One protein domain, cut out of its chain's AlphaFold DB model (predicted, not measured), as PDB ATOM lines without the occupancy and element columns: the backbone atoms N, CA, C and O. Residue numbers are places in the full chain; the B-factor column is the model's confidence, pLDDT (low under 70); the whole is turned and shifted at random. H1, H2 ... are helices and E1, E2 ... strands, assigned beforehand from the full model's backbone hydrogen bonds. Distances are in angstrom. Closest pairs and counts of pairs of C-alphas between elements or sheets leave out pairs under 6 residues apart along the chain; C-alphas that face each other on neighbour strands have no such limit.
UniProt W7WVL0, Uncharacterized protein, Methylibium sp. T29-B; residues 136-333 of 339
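What this domain is: This is residues 136 to 333 of the 339 residues of an uncharacterized protein of Methylibium sp. T29-B (UniProt W7WVL0). With little regular structure, two antiparallel sheets, E1-E2-E5-E4 and E3-E6-E7, make a sandwich amid long loops, with short H1 over edge strand E4. The printed part has 198 residues, 54 in named elements, mostly strand, in order H1, E1 to E7. It is compact, radius of gyration of the C-alphas 16.5 A, spanning 49 by 39 by 30 A.

How they stand to each other: E1, residues 158 to 162, neighbours E2, 189 to 195 (N 160 and O 193, 2.8 A); then come E5, 283 to 290 (N 192 and O 287, 2.9 A), and E4, 272 to 277 (N 274 and O 286, 3.0 A). Facing them, 9.7 A centre to centre, are E3, 244 to 248, E6, 303 to 311 (N 245 and O 309, 2.9 A), and E7, 317 to 326 (N 306 and O 322, 2.8 A). H1, 136 to 139, too short for O i to N i+4 pairs, is only just over E4, with 3 C-alphas.

Where its parts are: H1 begins at C-alpha 136 (560.581, 257.133, 476.196); E7, 28.9 A long, ends at C-alpha 326 (540.771, 249.273, 447.880).

The domain as a whole: The printed part has no cut. Links E4 to E5 and E6 to E7 are tight, the others long. Of 39 residues under pLDDT 70, many lie in 176 to 187 and 207 to 220.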
ATOM      1  N   GLY A 136     561.167 256.294 477.250       69.88
ATOM      2  CA  GLY A 136     560.581 257.133 476.196       69.88
ATOM      3  C   GLY A 136     559.452 258.017 476.732       69.88
ATOM      4  O   GLY A 136     559.422 259.204 476.424       69.88
ATOM      5  N   GLN A 137     558.672 257.533 477.706       77.38
ATOM      6  CA  GLN A 137     557.674 258.358 478.409       77.38
ATOM      7  C   GLN A 137     558.253 259.641 479.036       77.38
ATOM      8  O   GLN A 137     557.531 260.616 479.218       77.38
ATOM      9  N   ALA A 138     559.535 259.666 479.409       77.88
ATOM     10  CA  ALA A 138     560.149 260.865 479.979       77.88
ATOM     11  C   ALA A 138     560.548 261.901 478.907       77.88
ATOM     12  O   ALA A 138     560.935 263.015 479.260       77.88
ATOM     13  N   LEU A 139     560.466 261.546 477.620       81.62
ATOM     14  CA  LEU A 139     560.682 262.448 476.487       81.62
ATOM     15  C   LEU A 139     559.449 263.305 476.189       81.62
ATOM     16  O   LEU A 139     559.589 264.384 475.619       81.62
ATOM     17  N   THR A 140     558.257 262.853 476.581       85.38
ATOM     18  CA  THR A 140     556.998 263.561 476.338       85.38
ATOM     19  C   THR A 140     556.429 264.157 477.626       85.38
ATOM     20  O   THR A 140     556.550 263.572 478.707       85.38
ATOM     21  N   PRO A 141     555.805 265.347 477.562       87.88
ATOM     22  CA  PRO A 141     555.025 265.857 478.679       87.88
ATOM     23  C   PRO A 141     553.786 264.985 478.919       87.88
ATOM     24  O   PRO A 141     553.310 264.278 478.031       87.88
ATOM     25  N   LEU A 142     553.219 265.085 480.123       85.25
ATOM     26  CA  LEU A 142     551.932 264.457 480.409       85.25
ATOM     27  C   LEU A 142     550.840 265.003 479.468       85.25
ATOM     28  O   LEU A 142     550.867 266.195 479.147       85.25
ATOM     29  N   PRO A 143     549.865 264.164 479.073       87.00
ATOM     30  CA  PRO A 143     548.701 264.609 478.319       87.00
ATOM     31  C   PRO A 143     547.985 265.787 478.980       87.00
ATOM     32  O   PRO A 143     547.677 265.747 480.175       87.00
ATOM     33  N   ILE A 144     547.683 266.802 478.177       86.75
ATOM     34  CA  ILE A 144     546.795 267.915 478.517       86.75
ATOM     35  C   ILE A 144     545.732 268.049 477.429       86.75
ATOM     36  O   ILE A 144     545.916 267.556 476.314       86.75
ATOM     37  N   ASP A 145     544.632 268.727 477.740       85.06
ATOM     38  CA  ASP A 145     543.673 269.115 476.712       85.06
ATOM     39  C   ASP A 145     544.332 270.113 475.753       85.06
ATOM     40  O   ASP A 145     544.934 271.100 476.184       85.06
ATOM     41  N   VAL A 146     544.198 269.851 474.455       88.44
ATOM     42  CA  VAL A 146     544.679 270.722 473.378       88.44
ATOM     43  C   VAL A 146     543.514 271.162 472.503       88.44
ATOM     44  O   VAL A 146     542.482 270.490 472.420       88.44
ATOM     45  N   PHE A 147     543.680 272.305 471.854       86.44
ATOM     46  CA  PHE A 147     542.700 272.895 470.959       86.44
ATOM     47  C   PHE A 147     543.194 272.795 469.513       86.44
ATOM     48  O   PHE A 147     544.150 273.467 469.147       86.44
ATOM     49  N   ASP A 148     542.532 271.962 468.710       83.25
ATOM     50  CA  ASP A 148     542.715 271.885 467.255       83.25
ATOM     51  C   ASP A 148     541.694 272.822 466.593       83.25
ATOM     52  O   ASP A 148     540.483 272.574 466.649       83.25
ATOM     53  N   ASP A 149     542.168 273.916 465.994       83.00
ATOM     54  CA  ASP A 149     541.333 274.875 465.257       83.00
ATOM     55  C   ASP A 149     541.066 274.441 463.799       83.00
ATOM     56  O   ASP A 149     540.313 275.088 463.063       83.00
ATOM     57  N   GLY A 150     541.641 273.306 463.395       84.62
ATOM     58  CA  GLY A 150     541.525 272.696 462.086       84.62
ATOM     59  C   GLY A 150     542.502 273.225 461.036       84.62
ATOM     60  O   GLY A 150     542.382 272.797 459.876       84.62
ATOM     61  N   ILE A 151     543.424 274.118 461.408       91.69
ATOM     62  CA  ILE A 151     544.369 274.806 460.523       91.69
ATOM     63  C   ILE A 151     545.791 274.283 460.765       91.69
ATOM     64  O   ILE A 151     546.208 274.046 461.888       91.69
ATOM     65  N   ASP A 152     546.550 274.104 459.683       94.81
ATOM     66  CA  ASP A 152     547.955 273.715 459.779       94.81
ATOM     67  C   ASP A 152     548.857 274.934 460.035       94.81
ATOM     68  O   ASP A 152     548.929 275.857 459.218       94.81
ATOM     69  N   ASP A 153     549.628 274.887 461.116       95.88
ATOM     70  CA  ASP A 153     550.604 275.891 461.528       95.88
ATOM     71  C   ASP A 153     551.993 275.628 460.950       95.88
ATOM     72  O   ASP A 153     552.545 274.533 461.059       95.88
ATOM     73  N   ALA A 154     552.635 276.660 460.402       92.50
ATOM     74  CA  ALA A 154     553.977 276.531 459.829       92.50
ATOM     75  C   ALA A 154     555.041 276.049 460.836       92.50
ATOM     76  O   ALA A 154     556.031 275.444 460.422       92.50
ATOM     77  N   ASP A 155     554.840 276.315 462.124       92.44
ATOM     78  CA  ASP A 155     555.677 275.950 463.271       92.44
ATOM     79  C   ASP A 155     555.067 274.838 464.145       92.44
ATOM     80  O   ASP A 155     555.595 274.571 465.223       92.44
ATOM     81  N   GLY A 156     554.011 274.158 463.689       93.62
ATOM     82  CA  GLY A 156     553.513 272.947 464.342       93.62
ATOM     83  C   GLY A 156     554.444 271.734 464.168       93.62
ATOM     84  O   GLY A 156     555.481 271.831 463.490       93.62
ATOM     85  N   PRO A 157     554.078 270.580 464.760       95.88
ATOM     86  CA  PRO A 157     554.827 269.332 464.630       95.88
ATOM     87  C   PRO A 157     555.045 268.922 463.174       95.88
ATOM     88  O   PRO A 157     554.184 269.113 462.324       95.88
ATOM     89  N   GLU A 158     556.161 268.282 462.850       96.06
ATOM     90  CA  GLU A 158     556.280 267.641 461.541       96.06
ATOM     91  C   GLU A 158     555.621 266.261 461.594       96.06
ATOM     92  O   GLU A 158     556.118 265.348 462.249       96.06
ATOM     93  N   VAL A 159     554.472 266.125 460.925       94.81
ATOM     94  CA  VAL A 159     553.666 264.900 460.932       94.81
ATOM     95  C   VAL A 159     553.950 264.066 459.690       94.81
ATOM     96  O   VAL A 159     553.835 264.537 458.559       94.81
ATOM     97  N   THR A 160     554.265 262.796 459.910       92.94
ATOM     98  CA  THR A 160     554.395 261.771 458.877       92.94
ATOM     99  C   THR A 160     553.469 260.603 459.192       92.94
ATOM    100  O   THR A 160     553.049 260.395 460.331       92.94
ATOM    101  N   MET A 161     553.104 259.844 458.164       89.81
ATOM    102  CA  MET A 161     552.242 258.681 458.324       89.81
ATOM    103  C   MET A 161     552.776 257.530 457.484       89.81
ATOM    104  O   MET A 161     552.942 257.660 456.270       89.81
ATOM    105  N   ILE A 162     553.009 256.390 458.129       80.69
ATOM    106  CA  ILE A 162     553.184 255.122 457.434       80.69
ATOM    107  C   ILE A 162     551.815 254.458 457.386       80.69
ATOM    108  O   ILE A 162     551.314 253.917 458.363       80.69
ATOM    109  N   ALA A 163     551.193 254.554 456.224       71.44
ATOM    110  CA  ALA A 163     550.026 253.776 455.849       71.44
ATOM    111  C   ALA A 163     550.449 252.842 454.698       71.44
ATOM    112  O   ALA A 163     551.566 252.998 454.186       71.44
ATOM    113  N   PRO A 164     549.588 251.917 454.252       72.44
ATOM    114  CA  PRO A 164     549.874 251.007 453.146       72.44
ATOM    115  C   PRO A 164     550.484 251.780 451.977       72.44
ATOM    116  O   PRO A 164     549.886 252.737 451.472       72.44
ATOM    117  N   ARG A 165     551.735 251.452 451.620       69.88
ATOM    118  CA  ARG A 165     552.530 252.273 450.694       69.88
ATOM    119  C   ARG A 165     551.858 252.283 449.334       69.88
ATOM    120  O   ARG A 165     551.621 251.223 448.785       69.88
ATOM    121  N   VAL A 166     551.634 253.443 448.721       66.75
ATOM    122  CA  VAL A 166     551.212 253.491 447.310       66.75
ATOM    123  C   VAL A 166     552.285 252.785 446.459       66.75
ATOM    124  O   VAL A 166     553.460 253.140 446.586       66.75
ATOM    125  N   PRO A 167     551.938 251.794 445.610       75.31
ATOM    126  CA  PRO A 167     550.610 251.506 445.050       75.31
ATOM    127  C   PRO A 167     549.798 250.382 445.731       75.31
ATOM    128  O   PRO A 167     548.824 249.916 445.134       75.31
ATOM    129  N   SER A 168     550.172 249.931 446.929       80.50
ATOM    130  CA  SER A 168     549.431 248.943 447.722       80.50
ATOM    131  C   SER A 168     548.000 249.378 448.025       80.50
ATOM    132  O   SER A 168     547.624 250.556 447.962       80.50
ATOM    133  N   ARG A 169     547.175 248.375 448.310       86.62
ATOM    134  CA  ARG A 169     545.745 248.506 448.557       86.62
ATOM    135  C   ARG A 169     545.377 247.851 449.875       86.62
ATOM    136  O   ARG A 169     546.063 246.952 450.347       86.62
ATOM    137  N   VAL A 170     544.259 248.287 450.434       86.38
ATOM    138  CA  VAL A 170     543.771 247.805 451.726       86.38
ATOM    139  C   VAL A 170     542.543 246.942 451.560       86.38
ATOM    140  O   VAL A 170     541.686 247.229 450.717       86.38
ATOM    141  N   SER A 171     542.436 245.903 452.382       86.50
ATOM    142  CA  SER A 171     541.199 245.134 452.458       86.50
ATOM    143  C   SER A 171     540.093 246.044 453.001       86.50
ATOM    144  O   SER A 171     540.317 246.735 453.991       86.50
ATOM    145  N   PRO A 172     538.896 246.108 452.395       86.06
ATOM    146  CA  PRO A 172     537.831 246.979 452.885       86.06
ATOM    147  C   PRO A 172     537.079 246.382 454.085       86.06
ATOM    148  O   PRO A 172     536.251 247.057 454.691       86.06
ATOM    149  N   GLY A 173     537.337 245.126 454.449       82.31
ATOM    150  CA  GLY A 173     536.485 244.374 455.363       82.31
ATOM    151  C   GLY A 173     535.188 243.965 454.672       82.31
ATOM    152  O   GLY A 173     534.908 244.411 453.553       82.31
ATOM    153  N   PRO A 174     534.363 243.127 455.316       79.56
ATOM    154  CA  PRO A 174     533.167 242.668 454.651       79.56
ATOM    155  C   PRO A 174     532.153 243.776 454.356       79.56
ATOM    156  O   PRO A 174     531.992 244.689 455.170       79.56
ATOM    157  N   GLN A 175     531.516 243.714 453.175       74.50
ATOM    158  CA  GLN A 175     530.719 244.826 452.605       74.50
ATOM    159  C   GLN A 175     529.203 244.569 452.530       74.50
ATOM    160  O   GLN A 175     528.415 245.514 452.519       74.50
ATOM    161  N   THR A 176     528.755 243.311 452.479       64.94
ATOM    162  CA  THR A 176     527.335 242.972 452.260       64.94
ATOM    163  C   THR A 176     526.618 242.527 453.536       64.94
ATOM    164  O   THR A 176     527.178 241.781 454.330       64.94
ATOM    165  N   GLY A 177     525.343 242.910 453.702       55.12
ATOM    166  CA  GLY A 177     524.424 242.242 454.640       55.12
ATOM    167  C   GLY A 177     524.598 242.562 456.130       55.12
ATOM    168  O   GLY A 177     524.350 241.698 456.963       55.12
ATOM    169  N   ASN A 178     524.985 243.792 456.482       55.72
ATOM    170  CA  ASN A 178     525.321 244.185 457.859       55.72
ATOM    171  C   ASN A 178     526.463 243.328 458.453       55.72
ATOM    172  O   ASN A 178     526.311 242.730 459.523       55.72
ATOM    173  N   PRO A 179     527.619 243.280 457.776       60.41
ATOM    174  CA  PRO A 179     528.660 242.298 458.031       60.41
ATOM    175  C   PRO A 179     529.376 242.548 459.356       60.41
ATOM    176  O   PRO A 179     529.808 243.668 459.641       60.41
ATOM    177  N   THR A 180     529.494 241.510 460.175       60.59
ATOM    178  CA  THR A 180     530.306 241.540 461.392       60.59
ATOM    179  C   THR A 180     531.780 241.544 460.985       60.59
ATOM    180  O   THR A 180     532.191 240.622 460.274       60.59
ATOM    181  N   PRO A 181     532.584 242.544 461.392       64.69
ATOM    182  CA  PRO A 181     534.022 242.504 461.160       64.69
ATOM    183  C   PRO A 181     534.619 241.213 461.739       64.69
ATOM    184  O   PRO A 181     534.152 240.751 462.787       64.69
ATOM    185  N   PRO A 182     535.622 240.600 461.088       61.19
ATOM    186  CA  PRO A 182     536.243 239.396 461.618       61.19
ATOM    187  C   PRO A 182     536.833 239.692 463.000       61.19
ATOM    188  O   PRO A 182     537.571 240.659 463.170       61.19
ATOM    189  N   ALA A 183     536.538 238.851 463.993       56.88
ATOM    190  CA  ALA A 183     537.015 239.045 465.368       56.88
ATOM    191  C   ALA A 183     538.553 238.955 465.504       56.88
ATOM    192  O   ALA A 183     539.105 239.258 466.560       56.88
ATOM    193  N   ASN A 184     539.231 238.496 464.454       53.94
ATOM    194  CA  ASN A 184     540.636 238.114 464.429       53.94
ATOM    195  C   ASN A 184     541.341 238.547 463.133       53.94
ATOM    196  O   ASN A 184     542.223 237.829 462.674       53.94
ATOM    197  N   ALA A 185     540.921 239.643 462.504       52.84
ATOM    198  CA  ALA A 185     541.610 240.144 461.320       52.84
ATOM    199  C   ALA A 185     541.980 241.611 461.458       52.84
ATOM    200  O   ALA A 185     541.291 242.389 462.125       52.84
ATOM    201  N   SER A 186     543.060 241.968 460.778       61.16
ATOM    202  CA  SER A 186     543.299 243.332 460.371       61.16
ATOM    203  C   SER A 186     542.792 243.551 458.954       61.16
ATOM    204  O   SER A 186     542.595 242.620 458.173       61.16
ATOM    205  N   LEU A 187     542.578 244.808 458.612       67.81
ATOM    206  CA  LEU A 187     542.392 245.220 457.233       67.81
ATOM    207  C   LEU A 187     543.664 245.798 456.627       67.81
ATOM    208  O   LEU A 187     543.856 245.666 455.420       67.81
ATOM    209  N   PHE A 188     544.430 246.508 457.459       75.94
ATOM    210  CA  PHE A 188     545.685 247.182 457.144       75.94
ATOM    211  C   PHE A 188     546.285 247.811 458.415       75.94
ATOM    212  O   PHE A 188     545.670 247.799 459.489       75.94
ATOM    213  N   PHE A 189     547.483 248.384 458.292       83.06
ATOM    214  CA  PHE A 189     548.228 249.044 459.367       83.06
ATOM    215  C   PHE A 189     548.355 250.559 459.141       83.06
ATOM    216  O   PHE A 189     548.529 251.011 458.013       83.06
ATOM    217  N   ILE A 190     548.293 251.348 460.216       87.25
ATOM    218  CA  ILE A 190     548.589 252.784 460.215       87.25
ATOM    219  C   ILE A 190     549.556 253.086 461.359       87.25
ATOM    220  O   ILE A 190     549.273 252.763 462.509       87.25
ATOM    221  N   GLN A 191     550.634 253.797 461.050       88.19
ATOM    222  CA  GLN A 191     551.474 254.504 462.005       88.19
ATOM    223  C   GLN A 191     551.406 255.999 461.711       88.19
ATOM    224  O   GLN A 191     551.594 256.421 460.571       88.19
ATOM    225  N   VAL A 192     551.218 256.806 462.745       91.56
ATOM    226  CA  VAL A 192     551.428 258.256 462.700       91.56
ATOM    227  C   VAL A 192     552.683 258.566 463.502       91.56
ATOM    228  O   VAL A 192     552.846 258.042 464.602       91.56
ATOM    229  N   ALA A 193     553.566 259.401 462.967       91.69
ATOM    230  CA  ALA A 193     554.727 259.921 463.675       91.69
ATOM    231  C   ALA A 193     554.713 261.451 463.629       91.69
ATOM    232  O   ALA A 193     554.383 262.042 462.604       91.69
ATOM    233  N   ALA A 194     555.059 262.090 464.740       94.75
ATOM    234  CA  ALA A 194     555.110 263.536 464.867       94.75
ATOM    235  C   ALA A 194     556.410 263.957 465.549       94.75
ATOM    236  O   ALA A 194     556.670 263.590 466.695       94.75
ATOM    237  N   LEU A 195     557.214 264.728 464.828       95.25
ATOM    238  CA  LEU A 195     558.436 265.342 465.322       95.25
ATOM    239  C   LEU A 195     558.095 266.699 465.948       95.25
ATOM    240  O   LEU A 195     557.609 267.606 465.265       95.25
ATOM    241  N   ASP A 196     558.391 266.864 467.234       94.56
ATOM    242  CA  ASP A 196     558.241 268.127 467.960       94.56
ATOM    243  C   ASP A 196     559.384 269.099 467.624       94.56
ATOM    244  O   ASP A 196     560.287 269.381 468.419       94.56
ATOM    245  N   ARG A 197     559.361 269.605 466.390       93.69
ATOM    246  CA  ARG A 197     560.403 270.478 465.836       93.69
ATOM    247  C   ARG A 197     560.527 271.809 466.586       93.69
ATOM    248  O   ARG A 197     561.617 272.376 466.657       93.69
ATOM    249  N   SER A 198     559.425 272.305 467.144       94.44
ATOM    250  CA  SER A 198     559.378 273.580 467.873       94.44
ATOM    251  C   SER A 198     559.595 273.423 469.381       94.44
ATOM    252  O   SER A 198     559.735 274.427 470.077       94.44
ATOM    253  N   ARG A 199     559.713 272.183 469.881       94.12
ATOM    254  CA  ARG A 199     559.951 271.848 471.297       94.12
ATOM    255  C   ARG A 199     558.857 272.374 472.230       94.12
ATOM    256  O   ARG A 199     559.135 272.741 473.373       94.12
ATOM    257  N   HIS A 200     557.619 272.432 471.745       94.94
ATOM    258  CA  HIS A 200     556.469 272.819 472.562       94.94
ATOM    259  C   HIS A 200     555.916 271.646 473.379       94.94
ATOM    260  O   HIS A 200     555.147 271.856 474.316       94.94
ATOM    261  N   GLY A 201     556.350 270.425 473.072       93.06
ATOM    262  CA  GLY A 201     555.918 269.191 473.697       93.06
ATOM    263  C   GLY A 201     554.651 268.639 473.053       93.06
ATOM    264  O   GLY A 201     553.682 269.359 472.825       93.06
ATOM    265  N   ILE A 202     554.640 267.328 472.820       93.69
ATOM    266  CA  ILE A 202     553.458 266.571 472.400       93.69
ATOM    267  C   ILE A 202     553.044 265.683 473.576       93.69
ATOM    268  O   ILE A 202     553.782 264.778 473.963       93.69
ATOM    269  N   GLY A 203     551.896 265.975 474.190       89.00
ATOM    270  CA  GLY A 203     551.434 265.269 475.387       89.00
ATOM    271  C   GLY A 203     551.008 263.826 475.114       89.00
ATOM    272  O   GLY A 203     549.953 263.609 474.514       89.00
ATOM    273  N   VAL A 204     551.782 262.849 475.608       86.12
ATOM    274  CA  VAL A 204     551.487 261.411 475.471       86.12
ATOM    275  C   VAL A 204     551.691 260.656 476.783       86.12
ATOM    276  O   VAL A 204     552.650 260.877 477.516       86.12
ATOM    277  N   SER A 205     550.773 259.738 477.078       82.75
ATOM    278  CA  SER A 205     550.859 258.759 478.162       82.75
ATOM    279  C   SER A 205     550.960 257.351 477.574       82.75
ATOM    280  O   SER A 205     549.951 256.681 477.364       82.75
ATOM    281  N   GLU A 206     552.181 256.877 477.350       76.38
ATOM    282  CA  GLU A 206     552.502 255.623 476.644       76.38
ATOM    283  C   GLU A 206     552.078 254.370 477.427       76.38
ATOM    284  O   GLU A 206     551.762 253.326 476.860       76.38
ATOM    285  N   ASN A 207     551.981 254.484 478.754       67.31
ATOM    286  CA  ASN A 207     551.603 253.371 479.628       67.31
ATOM    287  C   ASN A 207     550.088 253.197 479.825       67.31
ATOM    288  O   ASN A 207     549.688 252.225 480.468       67.31
ATOM    289  N   GLY A 208     549.269 254.111 479.290       55.97
ATOM    290  CA  GLY A 208     547.836 254.197 479.581       55.97
ATOM    291  C   GLY A 208     547.571 254.681 481.016       55.97
ATOM    292  O   GLY A 208     548.060 254.106 481.990       55.97
ATOM    293  N   GLN A 209     546.803 255.757 481.200       41.94
ATOM    294  CA  GLN A 209     546.434 256.181 482.555       41.94
ATOM    295  C   GLN A 209     545.576 255.115 483.268       41.94
ATOM    296  O   GLN A 209     544.513 254.726 482.791       41.94
ATOM    297  N   GLY A 210     545.987 254.705 484.475       41.84
ATOM    298  CA  GLY A 210     545.085 254.101 485.467       41.84
ATOM    299  C   GLY A 210     544.829 252.589 485.395       41.84
ATOM    300  O   GLY A 210     544.009 252.093 486.171       41.84
ATOM    301  N   THR A 211     545.512 251.811 484.551       42.72
ATOM    302  CA  THR A 211     545.305 250.350 484.493       42.72
ATOM    303  C   THR A 211     546.316 249.571 485.340       42.72
ATOM    304  O   THR A 211     547.478 249.429 484.980       42.72
ATOM    305  N   ALA A 212     545.856 248.993 486.456       37.19
ATOM    306  CA  ALA A 212     546.662 248.127 487.332       37.19
ATOM    307  C   ALA A 212     546.944 246.722 486.749       37.19
ATOM    308  O   ALA A 212     547.735 245.956 487.305       37.19
ATOM    309  N   ALA A 213     546.287 246.349 485.648       44.16
ATOM    310  CA  ALA A 213     546.442 245.039 485.028       44.16
ATOM    311  C   ALA A 213     547.662 245.013 484.090       44.16
ATOM    312  O   ALA A 213     547.688 245.680 483.059       44.16
ATOM    313  N   ARG A 214     548.658 244.176 484.418       49.41
ATOM    314  CA  ARG A 214     549.910 244.024 483.644       49.41
ATOM    315  C   ARG A 214     549.705 243.646 482.172       49.41
ATOM    316  O   ARG A 214     550.588 243.893 481.365       49.41
ATOM    317  N   SER A 215     548.561 243.054 481.825       45.62
ATOM    318  CA  SER A 215     548.203 242.656 480.456       45.62
ATOM    319  C   SER A 215     547.803 243.818 479.540       45.62
ATOM    320  O   SER A 215     547.643 243.593 478.346       45.62
ATOM    321  N   VAL A 216     547.596 245.019 480.093       51.00
ATOM    322  CA  VAL A 216     547.165 246.232 479.367       51.00
ATOM    323  C   VAL A 216     548.223 247.339 479.425       51.00
ATOM    324  O   VAL A 216     548.047 248.389 478.817       51.00
ATOM    325  N   LEU A 217     549.324 247.107 480.154       54.81
ATOM    326  CA  LEU A 217     550.445 248.038 480.200       54.81
ATOM    327  C   LEU A 217     551.042 248.188 478.806       54.81
ATOM    328  O   LEU A 217     551.331 247.193 478.132       54.81
ATOM    329  N   GLY A 218     551.244 249.440 478.409       57.50
ATOM    330  CA  GLY A 218     551.806 249.744 477.107       57.50
ATOM    331  C   GLY A 218     550.814 249.682 475.957       57.50
ATOM    332  O   GLY A 218     551.141 249.272 474.846       57.50
ATOM    333  N   THR A 219     549.555 249.981 476.252       67.19
ATOM    334  CA  THR A 219     548.515 250.160 475.250       67.19
ATOM    335  C   THR A 219     547.807 251.478 475.542       67.19
ATOM    336  O   THR A 219     547.374 251.713 476.667       67.19
ATOM    337  N   ILE A 220     547.684 252.336 474.531       69.19
ATOM    338  CA  ILE A 220     547.007 253.639 474.622       69.19
ATOM    339  C   ILE A 220     545.551 253.600 474.132       69.19
ATOM    340  O   ILE A 220     544.891 254.639 474.084       69.19
ATOM    341  N   LEU A 221     545.062 252.405 473.784       76.31
ATOM    342  CA  LEU A 221     543.693 252.139 473.350       76.31
ATOM    343  C   LEU A 221     542.690 252.616 474.406       76.31
ATOM    344  O   LEU A 221     542.618 252.050 475.496       76.31
ATOM    345  N   ASP A 222     541.851 253.584 474.045       70.69
ATOM    346  CA  ASP A 222     540.688 253.998 474.832       70.69
ATOM    347  C   ASP A 222     539.418 253.931 473.977       70.69
ATOM    348  O   ASP A 222     538.765 254.925 473.649       70.69
ATOM    349  N   GLY A 223     539.027 252.702 473.634       70.44
ATOM    350  CA  GLY A 223     537.817 252.448 472.853       70.44
ATOM    351  C   GLY A 223     536.528 252.980 473.496       70.44
ATOM    352  O   GLY A 223     535.529 253.116 472.794       70.44
ATOM    353  N   SER A 224     536.528 253.331 474.792       68.44
ATOM    354  CA  SER A 224     535.362 253.928 475.459       68.44
ATOM    355  C   SER A 224     535.013 255.327 474.935       68.44
ATOM    356  O   SER A 224     533.875 255.774 475.093       68.44
ATOM    357  N   GLN A 225     535.966 256.000 474.280       71.94
ATOM    358  CA  GLN A 225     535.787 257.330 473.691       71.94
ATOM    359  C   GLN A 225     535.340 257.300 472.227       71.94
ATOM    360  O   GLN A 225     534.984 258.345 471.678       71.94
ATOM    361  N   ILE A 226     535.296 256.113 471.612       73.31
ATOM    362  CA  ILE A 226     534.510 255.890 470.398       73.31
ATOM    363  C   ILE A 226     533.100 255.512 470.830       73.31
ATOM    364  O   ILE A 226     532.744 254.340 470.979       73.31
ATOM    365  N   GLN A 227     532.305 256.531 471.117       63.97
ATOM    366  CA  GLN A 227     530.939 256.329 471.567       63.97
ATOM    367  C   GLN A 227     530.020 256.024 470.382       63.97
ATOM    368  O   GLN A 227     530.342 256.293 469.227       63.97
ATOM    369  N   ASN A 228     528.853 255.440 470.669       62.09
ATOM    370  CA  ASN A 228     527.830 255.261 469.648       62.09
ATOM    371  C   ASN A 228     527.405 256.653 469.130       62.09
ATOM    372  O   ASN A 228     526.885 257.451 469.918       62.09
ATOM    373  N   PRO A 229     527.571 256.948 467.831       53.88
ATOM    374  CA  PRO A 229     527.296 258.272 467.280       53.88
ATOM    375  C   PRO A 229     525.810 258.643 467.293       53.88
ATOM    376  O   PRO A 229     525.472 259.814 467.152       53.88
ATOM    377  N   ILE A 230     524.914 257.674 467.525       54.62
ATOM    378  CA  ILE A 230     523.487 257.926 467.781       54.62
ATOM    379  C   ILE A 230     523.292 258.653 469.123       54.62
ATOM    380  O   ILE A 230     522.369 259.450 469.261       54.62
ATOM    381  N   THR A 231     524.155 258.396 470.109       52.72
ATOM    382  CA  THR A 231     524.055 258.966 471.463       52.72
ATOM    383  C   THR A 231     525.101 260.042 471.753       52.72
ATOM    384  O   THR A 231     524.878 260.861 472.638       52.72
ATOM    385  N   HIS A 232     526.215 260.069 471.012       54.91
ATOM    386  CA  HIS A 232     527.306 261.029 471.189       54.91
ATOM    387  C   HIS A 232     527.944 261.388 469.833       54.91
ATOM    388  O   HIS A 232     528.779 260.640 469.330       54.91
ATOM    389  N   PRO A 233     527.551 262.515 469.212       49.56
ATOM    390  CA  PRO A 233     527.853 262.815 467.810       49.56
ATOM    391  C   PRO A 233     529.315 263.197 467.509       49.56
ATOM    392  O   PRO A 233     529.665 263.344 466.342       49.56
ATOM    393  N   SER A 234     530.177 263.339 468.519       54.31
ATOM    394  CA  SER A 234     531.616 263.572 468.353       54.31
ATOM    395  C   SER A 234     532.398 262.519 469.133       54.31
ATOM    396  O   SER A 234     532.343 262.506 470.365       54.31
ATOM    397  N   ASN A 235     533.136 261.653 468.438       62.53
ATOM    398  CA  ASN A 235     534.146 260.825 469.097       62.53
ATOM    399  C   ASN A 235     535.150 261.737 469.814       62.53
ATOM    400  O   ASN A 235     535.575 262.750 469.254       62.53
ATOM    401  N   GLY A 236     535.497 261.385 471.052       72.12
ATOM    402  CA  GLY A 236     536.411 262.177 471.873       72.12
ATOM    403  C   GLY A 236     537.865 262.100 471.399       72.12
ATOM    404  O   GLY A 236     538.229 261.266 470.570       72.12
ATOM    405  N   THR A 237     538.709 262.967 471.954       81.75
ATOM    406  CA  THR A 237     540.175 262.864 471.866       81.75
ATOM    407  C   THR A 237     540.662 261.610 472.591       81.75
ATOM    408  O   THR A 237     540.029 261.194 473.553       81.75
ATOM    409  N   ASN A 238     541.780 261.006 472.178       84.06
ATOM    410  CA  ASN A 238     542.392 259.923 472.956       84.06
ATOM    411  C   ASN A 238     542.979 260.510 474.258       84.06
ATOM    412  O   ASN A 238     543.880 261.336 474.176       84.06
ATOM    413  N   ARG A 239     542.538 260.097 475.457       82.50
ATOM    414  CA  ARG A 239     543.060 260.677 476.730       82.50
ATOM    415  C   ARG A 239     544.562 260.501 476.917       82.50
ATOM    416  O   ARG A 239     545.190 261.288 477.618       82.50
ATOM    417  N   ASN A 240     545.126 259.453 476.326       82.75
ATOM    418  CA  ASN A 240     546.550 259.164 476.397       82.75
ATOM    419  C   ASN A 240     547.342 259.879 475.300       82.75
ATOM    420  O   ASN A 240     548.556 259.961 475.417       82.75
ATOM    421  N   PHE A 241     546.685 260.390 474.257       88.50
ATOM    422  CA  PHE A 241     547.310 261.193 473.207       88.50
ATOM    423  C   PHE A 241     546.307 262.236 472.665       88.50
ATOM    424  O   PHE A 241     545.804 262.087 471.549       88.50
ATOM    425  N   PRO A 242     545.982 263.289 473.444       88.81
ATOM    426  CA  PRO A 242     544.857 264.176 473.138       88.81
ATOM    427  C   PRO A 242     545.009 264.944 471.828       88.81
ATOM    428  O   PRO A 242     544.015 265.195 471.152       88.81
ATOM    429  N   GLY A 243     546.250 265.275 471.460       92.50
ATOM    430  CA  GLY A 243     546.566 265.977 470.221       92.50
ATOM    431  C   GLY A 243     546.515 265.127 468.959       92.50
ATOM    432  O   GLY A 243     546.606 265.699 467.877       92.50
ATOM    433  N   LEU A 244     546.357 263.802 469.061       93.56
ATOM    434  CA  LEU A 244     546.211 262.936 467.896       93.56
ATOM    435  C   LEU A 244     544.762 262.952 467.397       93.56
ATOM    436  O   LEU A 244     543.817 262.623 468.121       93.56
ATOM    437  N   ASN A 245     544.602 263.257 466.114       92.75
ATOM    438  CA  ASN A 245     543.346 263.106 465.400       92.75
ATOM    439  C   ASN A 245     543.589 262.343 464.099       92.75
ATOM    440  O   ASN A 245     544.432 262.722 463.290       92.75
ATOM    441  N   VAL A 246     542.864 261.245 463.903       93.50
ATOM    442  CA  VAL A 246     542.949 260.441 462.680       93.50
ATOM    443  C   VAL A 246     541.552 260.230 462.136       93.50
ATOM    444  O   VAL A 246     540.651 259.867 462.883       93.50
ATOM    445  N   THR A 247     541.357 260.430 460.839       93.25
ATOM    446  CA  THR A 247     540.045 260.295 460.198       93.25
ATOM    447  C   THR A 247     540.135 259.502 458.907       93.25
ATOM    448  O   THR A 247     541.155 259.519 458.213       93.25
ATOM    449  N   PHE A 248     539.028 258.844 458.569       94.00
ATOM    450  CA  PHE A 248     538.783 258.292 457.242       94.00
ATOM    451  C   PHE A 248     537.698 259.095 456.536       94.00
ATOM    452  O   PHE A 248     536.728 259.532 457.154       94.00
ATOM    453  N   ASP A 249     537.803 259.221 455.216       95.00
ATOM    454  CA  ASP A 249     536.762 259.816 454.369       95.00
ATOM    455  C   ASP A 249     535.630 258.830 453.990       95.00
ATOM    456  O   ASP A 249     534.847 259.077 453.065       95.00
ATOM    457  N   VAL A 250     535.549 257.699 454.695       92.69
ATOM    458  CA  VAL A 250     534.466 256.708 454.653       92.69
ATOM    459  C   VAL A 250     534.115 256.274 456.081       92.69
ATOM    460  O   VAL A 250     534.977 256.345 456.960       92.69
ATOM    461  N   PRO A 251     532.876 255.825 456.352       90.69
ATOM    462  CA  PRO A 251     532.528 255.304 457.668       90.69
ATOM    463  C   PRO A 251     533.291 254.015 458.003       90.69
ATOM    464  O   PRO A 251     533.562 253.196 457.124       90.69
ATOM    465  N   LEU A 252     533.568 253.806 459.289       88.75
ATOM    466  CA  LEU A 252     534.201 252.600 459.822       88.75
ATOM    467  C   LEU A 252     533.208 251.832 460.693       88.75
ATOM    468  O   LEU A 252     532.694 252.358 461.679       88.75
ATOM    469  N   ARG A 253     532.978 250.560 460.381       86.06
ATOM    470  CA  ARG A 253     532.225 249.646 461.234       86.06
ATOM    471  C   ARG A 253     533.160 248.877 462.159       86.06
ATOM    472  O   ARG A 253     533.948 248.053 461.712       86.06
ATOM    473  N   GLN A 254     533.043 249.113 463.456       80.94
ATOM    474  CA  GLN A 254     533.840 248.443 464.480       80.94
ATOM    475  C   GLN A 254     533.372 246.993 464.725       80.94
ATOM    476  O   GLN A 254     532.206 246.677 464.465       80.94
ATOM    477  N   PRO A 255     534.226 246.112 465.289       76.75
ATOM    478  CA  PRO A 255     533.859 244.733 465.650       76.75
ATOM    479  C   PRO A 255     532.616 244.596 466.530       76.75
ATOM    480  O   PRO A 255     531.876 243.626 466.415       76.75
ATOM    481  N   ASN A 256     532.363 245.578 467.399       75.06
ATOM    482  CA  ASN A 256     531.182 245.620 468.267       75.06
ATOM    483  C   ASN A 256     529.884 246.016 467.525       75.06
ATOM    484  O   ASN A 256     528.828 246.098 468.146       75.06
ATOM    485  N   GLY A 257     529.951 246.269 466.213       77.44
ATOM    486  CA  GLY A 257     528.823 246.632 465.357       77.44
ATOM    487  C   GLY A 257     528.569 248.134 465.221       77.44
ATOM    488  O   GLY A 257     527.794 248.516 464.336       77.44
ATOM    489  N   ASN A 258     529.226 248.976 466.030       80.56
ATOM    490  CA  ASN A 258     529.111 250.432 465.949       80.56
ATOM    491  C   ASN A 258     529.624 250.940 464.600       80.56
ATOM    492  O   ASN A 258     530.639 250.465 464.087       80.56
ATOM    493  N   VAL A 259     528.942 251.939 464.045       85.12
ATOM    494  CA  VAL A 259     529.365 252.613 462.815       85.12
ATOM    495  C   VAL A 259     529.847 254.004 463.175       85.12
ATOM    496  O   VAL A 259     529.050 254.843 463.571       85.12
ATOM    497  N   VAL A 260     531.142 254.238 463.017       86.12
ATOM    498  CA  VAL A 260     531.770 255.548 463.149       86.12
ATOM    499  C   VAL A 260     531.632 256.292 461.815       86.12
ATOM    500  O   VAL A 260     532.081 255.766 460.793       86.12
ATOM    501  N   PRO A 261     531.003 257.481 461.771       88.94
ATOM    502  CA  PRO A 261     530.861 258.264 460.550       88.94
ATOM    503  C   PRO A 261     532.207 258.645 459.930       88.94
ATOM    504  O   PRO A 261     533.206 258.810 460.630       88.94
ATOM    505  N   ALA A 262     532.210 258.865 458.614       91.00
ATOM    506  CA  ALA A 262     533.349 259.476 457.931       91.00
ATOM    507  C   ALA A 262     533.712 260.825 458.582       91.00
ATOM    508  O   ALA A 262     532.827 261.569 459.007       91.00
ATOM    509  N   GLY A 263     535.004 261.134 458.664       90.25
ATOM    510  CA  GLY A 263     535.524 262.363 459.271       90.25
ATOM    511  C   GLY A 263     535.511 262.388 460.803       90.25
ATOM    512  O   GLY A 263     536.003 263.345 461.389       90.25
ATOM    513  N   SER A 264     534.976 261.362 461.470       89.38
ATOM    514  CA  SER A 264     535.033 261.265 462.933       89.38
ATOM    515  C   SER A 264     536.434 260.874 463.400       89.38
ATOM    516  O   SER A 264     537.099 260.076 462.739       89.38
ATOM    517  N   ASN A 265     536.863 261.395 464.556       89.12
ATOM    518  CA  ASN A 265     538.164 261.055 465.126       89.12
ATOM    519  C   ASN A 265     538.222 259.563 465.502       89.12
ATOM    520  O   ASN A 265     537.347 259.039 466.198       89.12
ATOM    521  N   LEU A 266     539.264 258.895 465.022       90.44
ATOM    522  CA  LEU A 266     539.591 257.491 465.232       90.44
ATOM    523  C   LEU A 266     540.770 257.317 466.194       90.44
ATOM    524  O   LEU A 266     541.021 256.200 466.619       90.44
ATOM    525  N   ALA A 267     541.466 258.379 466.602       89.12
ATOM    526  CA  ALA A 267     542.622 258.296 467.499       89.12
ATOM    527  C   ALA A 267     542.404 257.469 468.789       89.12
ATOM    528  O   ALA A 267     543.353 256.812 469.226       89.12
ATOM    529  N   PRO A 268     541.201 257.411 469.402       86.62
ATOM    530  CA  PRO A 268     540.987 256.548 470.565       86.62
ATOM    531  C   PRO A 268     541.150 255.039 470.315       86.62
ATOM    532  O   PRO A 268     541.263 254.288 471.281       86.62
ATOM    533  N   ILE A 269     541.172 254.574 469.056       82.00
ATOM    534  CA  ILE A 269     541.404 253.156 468.717       82.00
ATOM    535  C   ILE A 269     542.862 252.825 468.392       82.00
ATOM    536  O   ILE A 269     543.154 251.684 468.041       82.00
ATOM    537  N   PHE A 270     543.769 253.799 468.485       83.06
ATOM    538  CA  PHE A 270     545.198 253.531 468.381       83.06
ATOM    539  C   PHE A 270     545.651 252.701 469.578       83.06
ATOM    540  O   PHE A 270     545.258 252.956 470.715       83.06
ATOM    541  N   ASN A 271     546.463 251.684 469.308       72.19
ATOM    542  CA  ASN A 271     546.828 250.672 470.287       72.19
ATOM    543  C   ASN A 271     548.129 251.021 470.993       72.19
ATOM    544  O   ASN A 271     548.219 250.860 472.202       72.19
ATOM    545  N   VAL A 272     549.140 251.466 470.257       72.06
ATOM    546  CA  VAL A 272     550.505 251.634 470.770       72.06
ATOM    547  C   VAL A 272     550.932 253.073 470.555       72.06
ATOM    548  O   VAL A 272     550.637 253.624 469.502       72.06
ATOM    549  N   ALA A 273     551.636 253.656 471.521       78.50
ATOM    550  CA  ALA A 273     552.412 254.868 471.314       78.50
ATOM    551  C   ALA A 273     553.796 254.706 471.926       78.50
ATOM    552  O   ALA A 273     553.970 253.909 472.841       78.50
ATOM    553  N   GLY A 274     554.764 255.445 471.403       80.12
ATOM    554  CA  GLY A 274     556.126 255.458 471.919       80.12
ATOM    555  C   GLY A 274     556.882 256.663 471.392       80.12
ATOM    556  O   GLY A 274     556.546 257.183 470.322       80.12
ATOM    557  N   SER A 275     557.899 257.084 472.133       83.62
ATOM    558  CA  SER A 275     558.684 258.268 471.809       83.62
ATOM    559  C   SER A 275     560.174 257.972 471.792       83.62
ATOM    560  O   SER A 275     560.693 257.197 472.597       83.62
ATOM    561  N   GLU A 276     560.876 258.626 470.877       83.94
ATOM    562  CA  GLU A 276     562.325 258.539 470.739       83.94
ATOM    563  C   GLU A 276     562.926 259.900 470.398       83.94
ATOM    564  O   GLU A 276     562.211 260.858 470.103       83.94
ATOM    565  N   LEU A 277     564.252 259.998 470.477       84.88
ATOM    566  CA  LEU A 277     564.971 261.146 469.944       84.88
ATOM    567  C   LEU A 277     565.452 260.839 468.533       84.88
ATOM    568  O   LEU A 277     566.010 259.766 468.291       84.88
ATOM    569  N   ASP A 278     565.300 261.805 467.636       83.75
ATOM    570  CA  ASP A 278     565.972 261.764 466.345       83.75
ATOM    571  C   ASP A 278     567.480 262.063 466.480       83.75
ATOM    572  O   ASP A 278     568.017 262.304 467.568       83.75
ATOM    573  N   ALA A 279     568.186 262.042 465.349       79.69
ATOM    574  CA  ALA A 279     569.625 262.299 465.304       79.69
ATOM    575  C   ALA A 279     570.018 263.709 465.791       79.69
ATOM    576  O   ALA A 279     571.152 263.898 466.238       79.69
ATOM    577  N   ASP A 280     569.092 264.669 465.737       85.56
ATOM    578  CA  ASP A 280     569.289 266.071 466.112       85.56
ATOM    579  C   ASP A 280     568.785 266.372 467.545       85.56
ATOM    580  O   ASP A 280     568.888 267.501 468.042       85.56
ATOM    581  N   GLY A 281     568.283 265.358 468.260       85.19
ATOM    582  CA  GLY A 281     567.808 265.468 469.638       85.19
ATOM    583  C   GLY A 281     566.438 266.139 469.772       85.19
ATOM    584  O   GLY A 281     566.162 266.779 470.797       85.19
ATOM    585  N   TYR A 282     565.599 266.052 468.744       89.94
ATOM    586  CA  TYR A 282     564.173 266.365 468.807       89.94
ATOM    587  C   TYR A 282     563.370 265.115 469.157       89.94
ATOM    588  O   TYR A 282     563.766 263.998 468.838       89.94
ATOM    589  N   VAL A 283     562.236 265.310 469.827       90.31
ATOM    590  CA  VAL A 283     561.360 264.208 470.228       90.31
ATOM    591  C   VAL A 283     560.458 263.839 469.058       90.31
ATOM    592  O   VAL A 283     559.741 264.690 468.532       90.31
ATOM    593  N   VAL A 284     560.482 262.566 468.677       90.75
ATOM    594  CA  VAL A 284     559.523 261.958 467.758       90.75
ATOM    595  C   VAL A 284     558.569 261.113 468.577       90.75
ATOM    596  O   VAL A 284     558.985 260.175 469.250       90.75
ATOM    597  N   THR A 285     557.285 261.422 468.489       89.75
ATOM    598  CA  THR A 285     556.211 260.623 469.072       89.75
ATOM    599  C   THR A 285     555.544 259.817 467.971       89.75
ATOM    600  O   THR A 285     555.183 260.360 466.930       89.75
ATOM    601  N   THR A 286     555.341 258.526 468.197       88.06
ATOM    602  CA  THR A 286     554.682 257.625 467.249       88.06
ATOM    603  C   THR A 286     553.440 256.999 467.861       88.06
ATOM    604  O   THR A 286     553.387 256.787 469.070       88.06
ATOM    605  N   ALA A 287     552.453 256.673 467.029       86.88
ATOM    606  CA  ALA A 287     551.285 255.900 467.419       86.88
ATOM    607  C   ALA A 287     550.882 254.912 466.316       86.88
ATOM    608  O   ALA A 287     550.881 255.279 465.143       86.88
ATOM    609  N   ASP A 288     550.499 253.690 466.697       83.50
ATOM    610  CA  ASP A 288     550.053 252.639 465.780       83.50
ATOM    611  C   ASP A 288     548.622 252.210 465.968       83.50
ATOM    612  O   ASP A 288     548.106 252.085 467.083       83.50
ATOM    613  N   TRP A 289     548.055 251.790 464.851       83.69
ATOM    614  CA  TRP A 289     546.805 251.088 464.803       83.69
ATOM    615  C   TRP A 289     546.833 250.006 463.724       83.69
ATOM    616  O   TRP A 289     547.133 250.259 462.560       83.69
ATOM    617  N   VAL A 290     546.467 248.785 464.110       79.12
ATOM    618  CA  VAL A 290     546.032 247.763 463.157       79.12
ATOM    619  C   VAL A 290     544.517 247.850 463.033       79.12
ATOM    620  O   VAL A 290     543.790 247.704 464.015       79.12
ATOM    621  N   VAL A 291     544.031 248.114 461.824       81.44
ATOM    622  CA  VAL A 291     542.624 248.425 461.567       81.44
ATOM    623  C   VAL A 291     541.778 247.164 461.665       81.44
ATOM    624  O   VAL A 291     541.782 246.341 460.762       81.44
ATOM    625  N   GLY A 292     541.035 247.008 462.763       77.00
ATOM    626  CA  GLY A 292     540.198 245.830 463.028       77.00
ATOM    627  C   GLY A 292     538.715 245.959 462.652       77.00
ATOM    628  O   GLY A 292     537.911 245.198 463.171       77.00
ATOM    629  N   GLY A 293     538.296 246.935 461.838       80.88
ATOM    630  CA  GLY A 293     536.878 247.174 461.501       80.88
ATOM    631  C   GLY A 293     536.653 247.409 460.009       80.88
ATOM    632  O   GLY A 293     537.584 247.832 459.346       80.88
ATOM    633  N   SER A 294     535.446 247.176 459.481       86.56
ATOM    634  CA  SER A 294     535.129 247.291 458.043       86.56
ATOM    635  C   SER A 294     534.972 248.736 457.567       86.56
ATOM    636  O   SER A 294     534.199 249.504 458.138       86.56
ATOM    637  N   LEU A 295     535.626 249.087 456.464       89.50
ATOM    638  CA  LEU A 295     535.409 250.332 455.728       89.50
ATOM    639  C   LEU A 295     534.080 250.235 454.967       89.50
ATOM    640  O   LEU A 295     533.945 249.412 454.070       89.50
ATOM    641  N   LEU A 296     533.088 251.060 455.299       89.06
ATOM    642  CA  LEU A 296     531.803 251.064 454.595       89.06
ATOM    643  C   LEU A 296     531.923 251.889 453.313       89.06
ATOM    644  O   LEU A 296     531.696 253.099 453.313       89.06
ATOM    645  N   MET A 297     532.309 251.235 452.218       89.94
ATOM    646  CA  MET A 297     532.617 251.914 450.962       89.94
ATOM    647  C   MET A 297     531.343 252.438 450.277       89.94
ATOM    648  O   MET A 297     530.472 251.647 449.907       89.94
ATOM    649  N   PRO A 298     531.219 253.760 450.036       89.31
ATOM    650  CA  PRO A 298     530.154 254.298 449.198       89.31
ATOM    651  C   PRO A 298     530.210 253.701 447.788       89.31
ATOM    652  O   PRO A 298     531.291 253.456 447.246       89.31
ATOM    653  N   ALA A 299     529.043 253.517 447.166       87.62
ATOM    654  CA  ALA A 299     528.947 252.966 445.818       87.62
ATOM    655  C   ALA A 299     529.862 253.721 444.831       87.62
ATOM    656  O   ALA A 299     529.799 254.943 444.707       87.62
ATOM    657  N   GLY A 300     530.721 252.976 444.133       87.31
ATOM    658  CA  GLY A 300     531.653 253.512 443.137       87.31
ATOM    659  C   GLY A 300     532.960 254.093 443.691       87.31
ATOM    660  O   GLY A 300     533.875 254.333 442.902       87.31
ATOM    661  N   LYS A 301     533.103 254.267 445.013       91.44
ATOM    662  CA  LYS A 301     534.357 254.721 445.630       91.44
ATOM    663  C   LYS A 301     535.384 253.582 445.655       91.44
ATOM    664  O   LYS A 301     535.056 252.453 446.000       91.44
ATOM    665  N   ARG A 302     536.628 253.874 445.257       90.56
ATOM    666  CA  ARG A 302     537.714 252.876 445.089       90.56
ATOM    667  C   ARG A 302     538.962 253.159 445.920       90.56
ATOM    668  O   ARG A 302     539.963 252.458 445.784       90.56
ATOM    669  N   SER A 303     538.906 254.192 446.744       92.62
ATOM    670  CA  SER A 303     540.005 254.630 447.586       92.62
ATOM    671  C   SER A 303     539.473 255.178 448.898       92.62
ATOM    672  O   SER A 303     538.318 255.605 448.970       92.62
ATOM    673  N   VAL A 304     540.332 255.190 449.907       92.25
ATOM    674  CA  VAL A 304     540.088 255.845 451.190       92.25
ATOM    675  C   VAL A 304     541.180 256.871 451.413       92.25
ATOM    676  O   VAL A 304     542.359 256.598 451.182       92.25
ATOM    677  N   THR A 305     540.771 258.058 451.837       94.25
ATOM    678  CA  THR A 305     541.679 259.096 452.313       94.25
ATOM    679  C   THR A 305     541.788 258.962 453.821       94.25
ATOM    680  O   THR A 305     540.783 259.043 454.529       94.25
ATOM    681  N   ILE A 306     543.010 258.755 454.290       94.19
ATOM    682  CA  ILE A 306     543.374 258.740 455.700       94.19
ATOM    683  C   ILE A 306     544.034 260.079 455.982       94.19
ATOM    684  O   ILE A 306     545.009 260.421 455.313       94.19
ATOM    685  N   THR A 307     543.522 260.825 456.953       95.06
ATOM    686  CA  THR A 307     544.128 262.088 457.387       95.06
ATOM    687  C   THR A 307     544.527 261.961 458.840       95.06
ATOM    688  O   THR A 307     543.680 261.647 459.675       95.06
ATOM    689  N   ALA A 308     545.798 262.216 459.127       95.06
ATOM    690  CA  ALA A 308     546.330 262.310 460.472       95.06
ATOM    691  C   ALA A 308     546.684 263.767 460.774       95.06
ATOM    692  O   ALA A 308     547.242 264.469 459.929       95.06
ATOM    693  N   ARG A 309     546.357 264.206 461.984       95.56
ATOM    694  CA  ARG A 309     546.698 265.510 462.539       95.56
ATOM    695  C   ARG A 309     547.299 265.320 463.915       95.56
ATOM    696  O   ARG A 309     546.817 264.484 464.683       95.56
ATOM    697  N   VAL A 310     548.325 266.104 464.212       96.56
ATOM    698  CA  VAL A 310     548.904 266.174 465.552       96.56
ATOM    699  C   VAL A 310     548.982 267.627 465.985       96.56
ATOM    700  O   VAL A 310     549.490 268.470 465.247       96.56
ATOM    701  N   THR A 311     548.455 267.884 467.178       96.06
ATOM    702  CA  THR A 311     548.463 269.187 467.846       96.06
ATOM    703  C   THR A 311     549.418 269.133 469.035       96.06
ATOM    704  O   THR A 311     549.324 268.216 469.855       96.06
ATOM    705  N   ASP A 312     550.352 270.081 469.109       95.75
ATOM    706  CA  ASP A 312     551.272 270.218 470.243       95.75
ATOM    707  C   ASP A 312     550.623 270.946 471.439       95.75
ATOM    708  O   ASP A 312     549.503 271.458 471.368       95.75
ATOM    709  N   ASN A 313     551.335 271.017 472.564       95.12
ATOM    710  CA  ASN A 313     550.853 271.694 473.773       95.12
ATOM    711  C   ASN A 313     550.782 273.230 473.637       95.12
ATOM    712  O   ASN A 313     550.248 273.896 474.527       95.12
ATOM    713  N   ALA A 314     551.315 273.803 472.554       95.06
ATOM    714  CA  ALA A 314     551.130 275.206 472.191       95.06
ATOM    715  C   ALA A 314     549.925 275.410 471.252       95.06
ATOM    716  O   ALA A 314     549.727 276.523 470.759       95.06
ATOM    717  N   ASN A 315     549.107 274.368 471.051       95.25
ATOM    718  CA  ASN A 315     547.965 274.331 470.140       95.25
ATOM    719  C   ASN A 315     548.355 274.610 468.686       95.25
ATOM    720  O   ASN A 315     547.598 275.249 467.962       95.25
ATOM    721  N   ARG A 316     549.553 274.179 468.275       96.31
ATOM    722  CA  ARG A 316     549.972 274.226 466.877       96.31
ATOM    723  C   ARG A 316     549.739 272.881 466.232       96.31
ATOM    724  O   ARG A 316     550.193 271.854 466.745       96.31
ATOM    725  N   THR A 317     549.066 272.892 465.094       96.06
ATOM    726  CA  THR A 317     548.612 271.672 464.435       96.06
ATOM    727  C   THR A 317     549.304 271.496 463.100       96.06
ATOM    728  O   THR A 317     549.579 272.449 462.378       96.06
ATOM    729  N   ARG A 318     549.596 270.250 462.739       96.88
ATOM    730  CA  ARG A 318     549.981 269.896 461.373       96.88
ATOM    731  C   ARG A 318     549.300 268.619 460.942       96.88
ATOM    732  O   ARG A 318     549.013 267.745 461.764       96.88
ATOM    733  N   SER A 319     549.075 268.511 459.639       96.25
ATOM    734  CA  SER A 319     548.363 267.397 459.042       96.25
ATOM    735  C   SER A 319     549.141 266.729 457.917       96.25
ATOM    736  O   SER A 319     549.984 267.328 457.247       96.25
ATOM    737  N   VAL A 320     548.827 265.457 457.703       95.50
ATOM    738  CA  VAL A 320     549.238 264.689 456.531       95.50
ATOM    739  C   VAL A 320     548.076 263.807 456.092       95.50
ATOM    740  O   VAL A 320     547.335 263.274 456.920       95.50
ATOM    741  N   SER A 321     547.922 263.629 454.781       93.75
ATOM    742  CA  SER A 321     546.905 262.745 454.215       93.75
ATOM    743  C   SER A 321     547.529 261.743 453.257       93.75
ATOM    744  O   SER A 321     548.316 262.121 452.392       93.75
ATOM    745  N   HIS A 322     547.130 260.477 453.363       91.06
ATOM    746  CA  HIS A 322     547.426 259.440 452.376       91.06
ATOM    747  C   HIS A 322     546.137 258.948 451.729       91.06
ATOM    748  O   HIS A 322     545.116 258.773 452.392       91.06
ATOM    749  N   VAL A 323     546.206 258.672 450.428       91.31
ATOM    750  CA  VAL A 323     545.120 258.046 449.675       91.31
ATOM    751  C   VAL A 323     545.541 256.627 449.329       91.31
ATOM    752  O   VAL A 323     546.521 256.429 448.613       91.31
ATOM    753  N   VAL A 324     544.787 255.645 449.820       89.19
ATOM    754  CA  VAL A 324     545.044 254.219 449.582       89.19
ATOM    755  C   VAL A 324     543.954 253.617 448.704       89.19
ATOM    756  O   VAL A 324     542.785 254.002 448.790       89.19
ATOM    757  N   GLY A 325     544.329 252.689 447.824       89.69
ATOM    758  CA  GLY A 325     543.368 251.956 446.997       89.69
ATOM    759  C   GLY A 325     542.655 250.858 447.786       89.69
ATOM    760  O   GLY A 325     543.168 250.383 448.793       89.69
ATOM    761  N   ILE A 326     541.490 250.420 447.308       89.25
ATOM    762  CA  ILE A 326     540.771 249.273 447.880       89.25
ATOM    763  C   ILE A 326     541.141 247.979 447.153       89.25
ATOM    764  O   ILE A 326     541.086 247.899 445.919       89.25
ATOM    765  N   SER A 327     541.533 246.973 447.931       87.44
ATOM    766  CA  SER A 327     541.840 245.628 447.456       87.44
ATOM    767  C   SER A 327     540.552 244.899 447.051       87.44
ATOM    768  O   SER A 327     539.502 245.114 447.662       87.44
ATOM    769  N   PRO A 328     540.594 244.023 446.029       84.69
ATOM    770  CA  PRO A 328     539.518 243.062 445.796       84.69
ATOM    771  C   PRO A 328     539.415 242.000 446.905       84.69
ATOM    772  O   PRO A 328     538.401 241.309 446.980       84.69
ATOM    773  N   VAL A 329     540.445 241.843 447.743       85.88
ATOM    774  CA  VAL A 329     540.436 240.924 448.881       85.88
ATOM    775  C   VAL A 329     539.685 241.576 450.035       85.88
ATOM    776  O   VAL A 329     540.041 242.646 450.510       85.88
ATOM    777  N   GLU A 330     538.606 240.930 450.470       81.19
ATOM    778  CA  GLU A 330     537.678 241.490 451.458       81.19
ATOM    779  C   GLU A 330     538.273 241.551 452.874       81.19
ATOM    780  O   GLU A 330     537.898 242.412 453.663       81.19
ATOM    781  N   ASN A 331     539.205 240.662 453.215       80.62
ATOM    782  CA  ASN A 331     539.737 240.492 454.566       80.62
ATOM    783  C   ASN A 331     541.265 240.327 454.513       80.62
ATOM    784  O   ASN A 331     541.730 239.460 453.774       80.62
ATOM    785  N   GLY A 332     542.014 241.097 455.315       78.44
ATOM    786  CA  GLY A 332     543.483 241.054 455.345       78.44
ATOM    787  C   GLY A 332     544.017 239.658 455.639       78.44
ATOM    788  O   GLY A 332     544.890 239.170 454.933       78.44
ATOM    789  N   GLN A 333     543.361 238.908 456.531       84.44
ATOM    790  CA  GLN A 333     543.738 237.522 456.823       84.44
ATOM    791  C   GLN A 333     543.715 236.599 455.588       84.44
ATOM    792  O   GLN A 333     544.366 235.560 455.604       84.44
TER     793      GLN A 333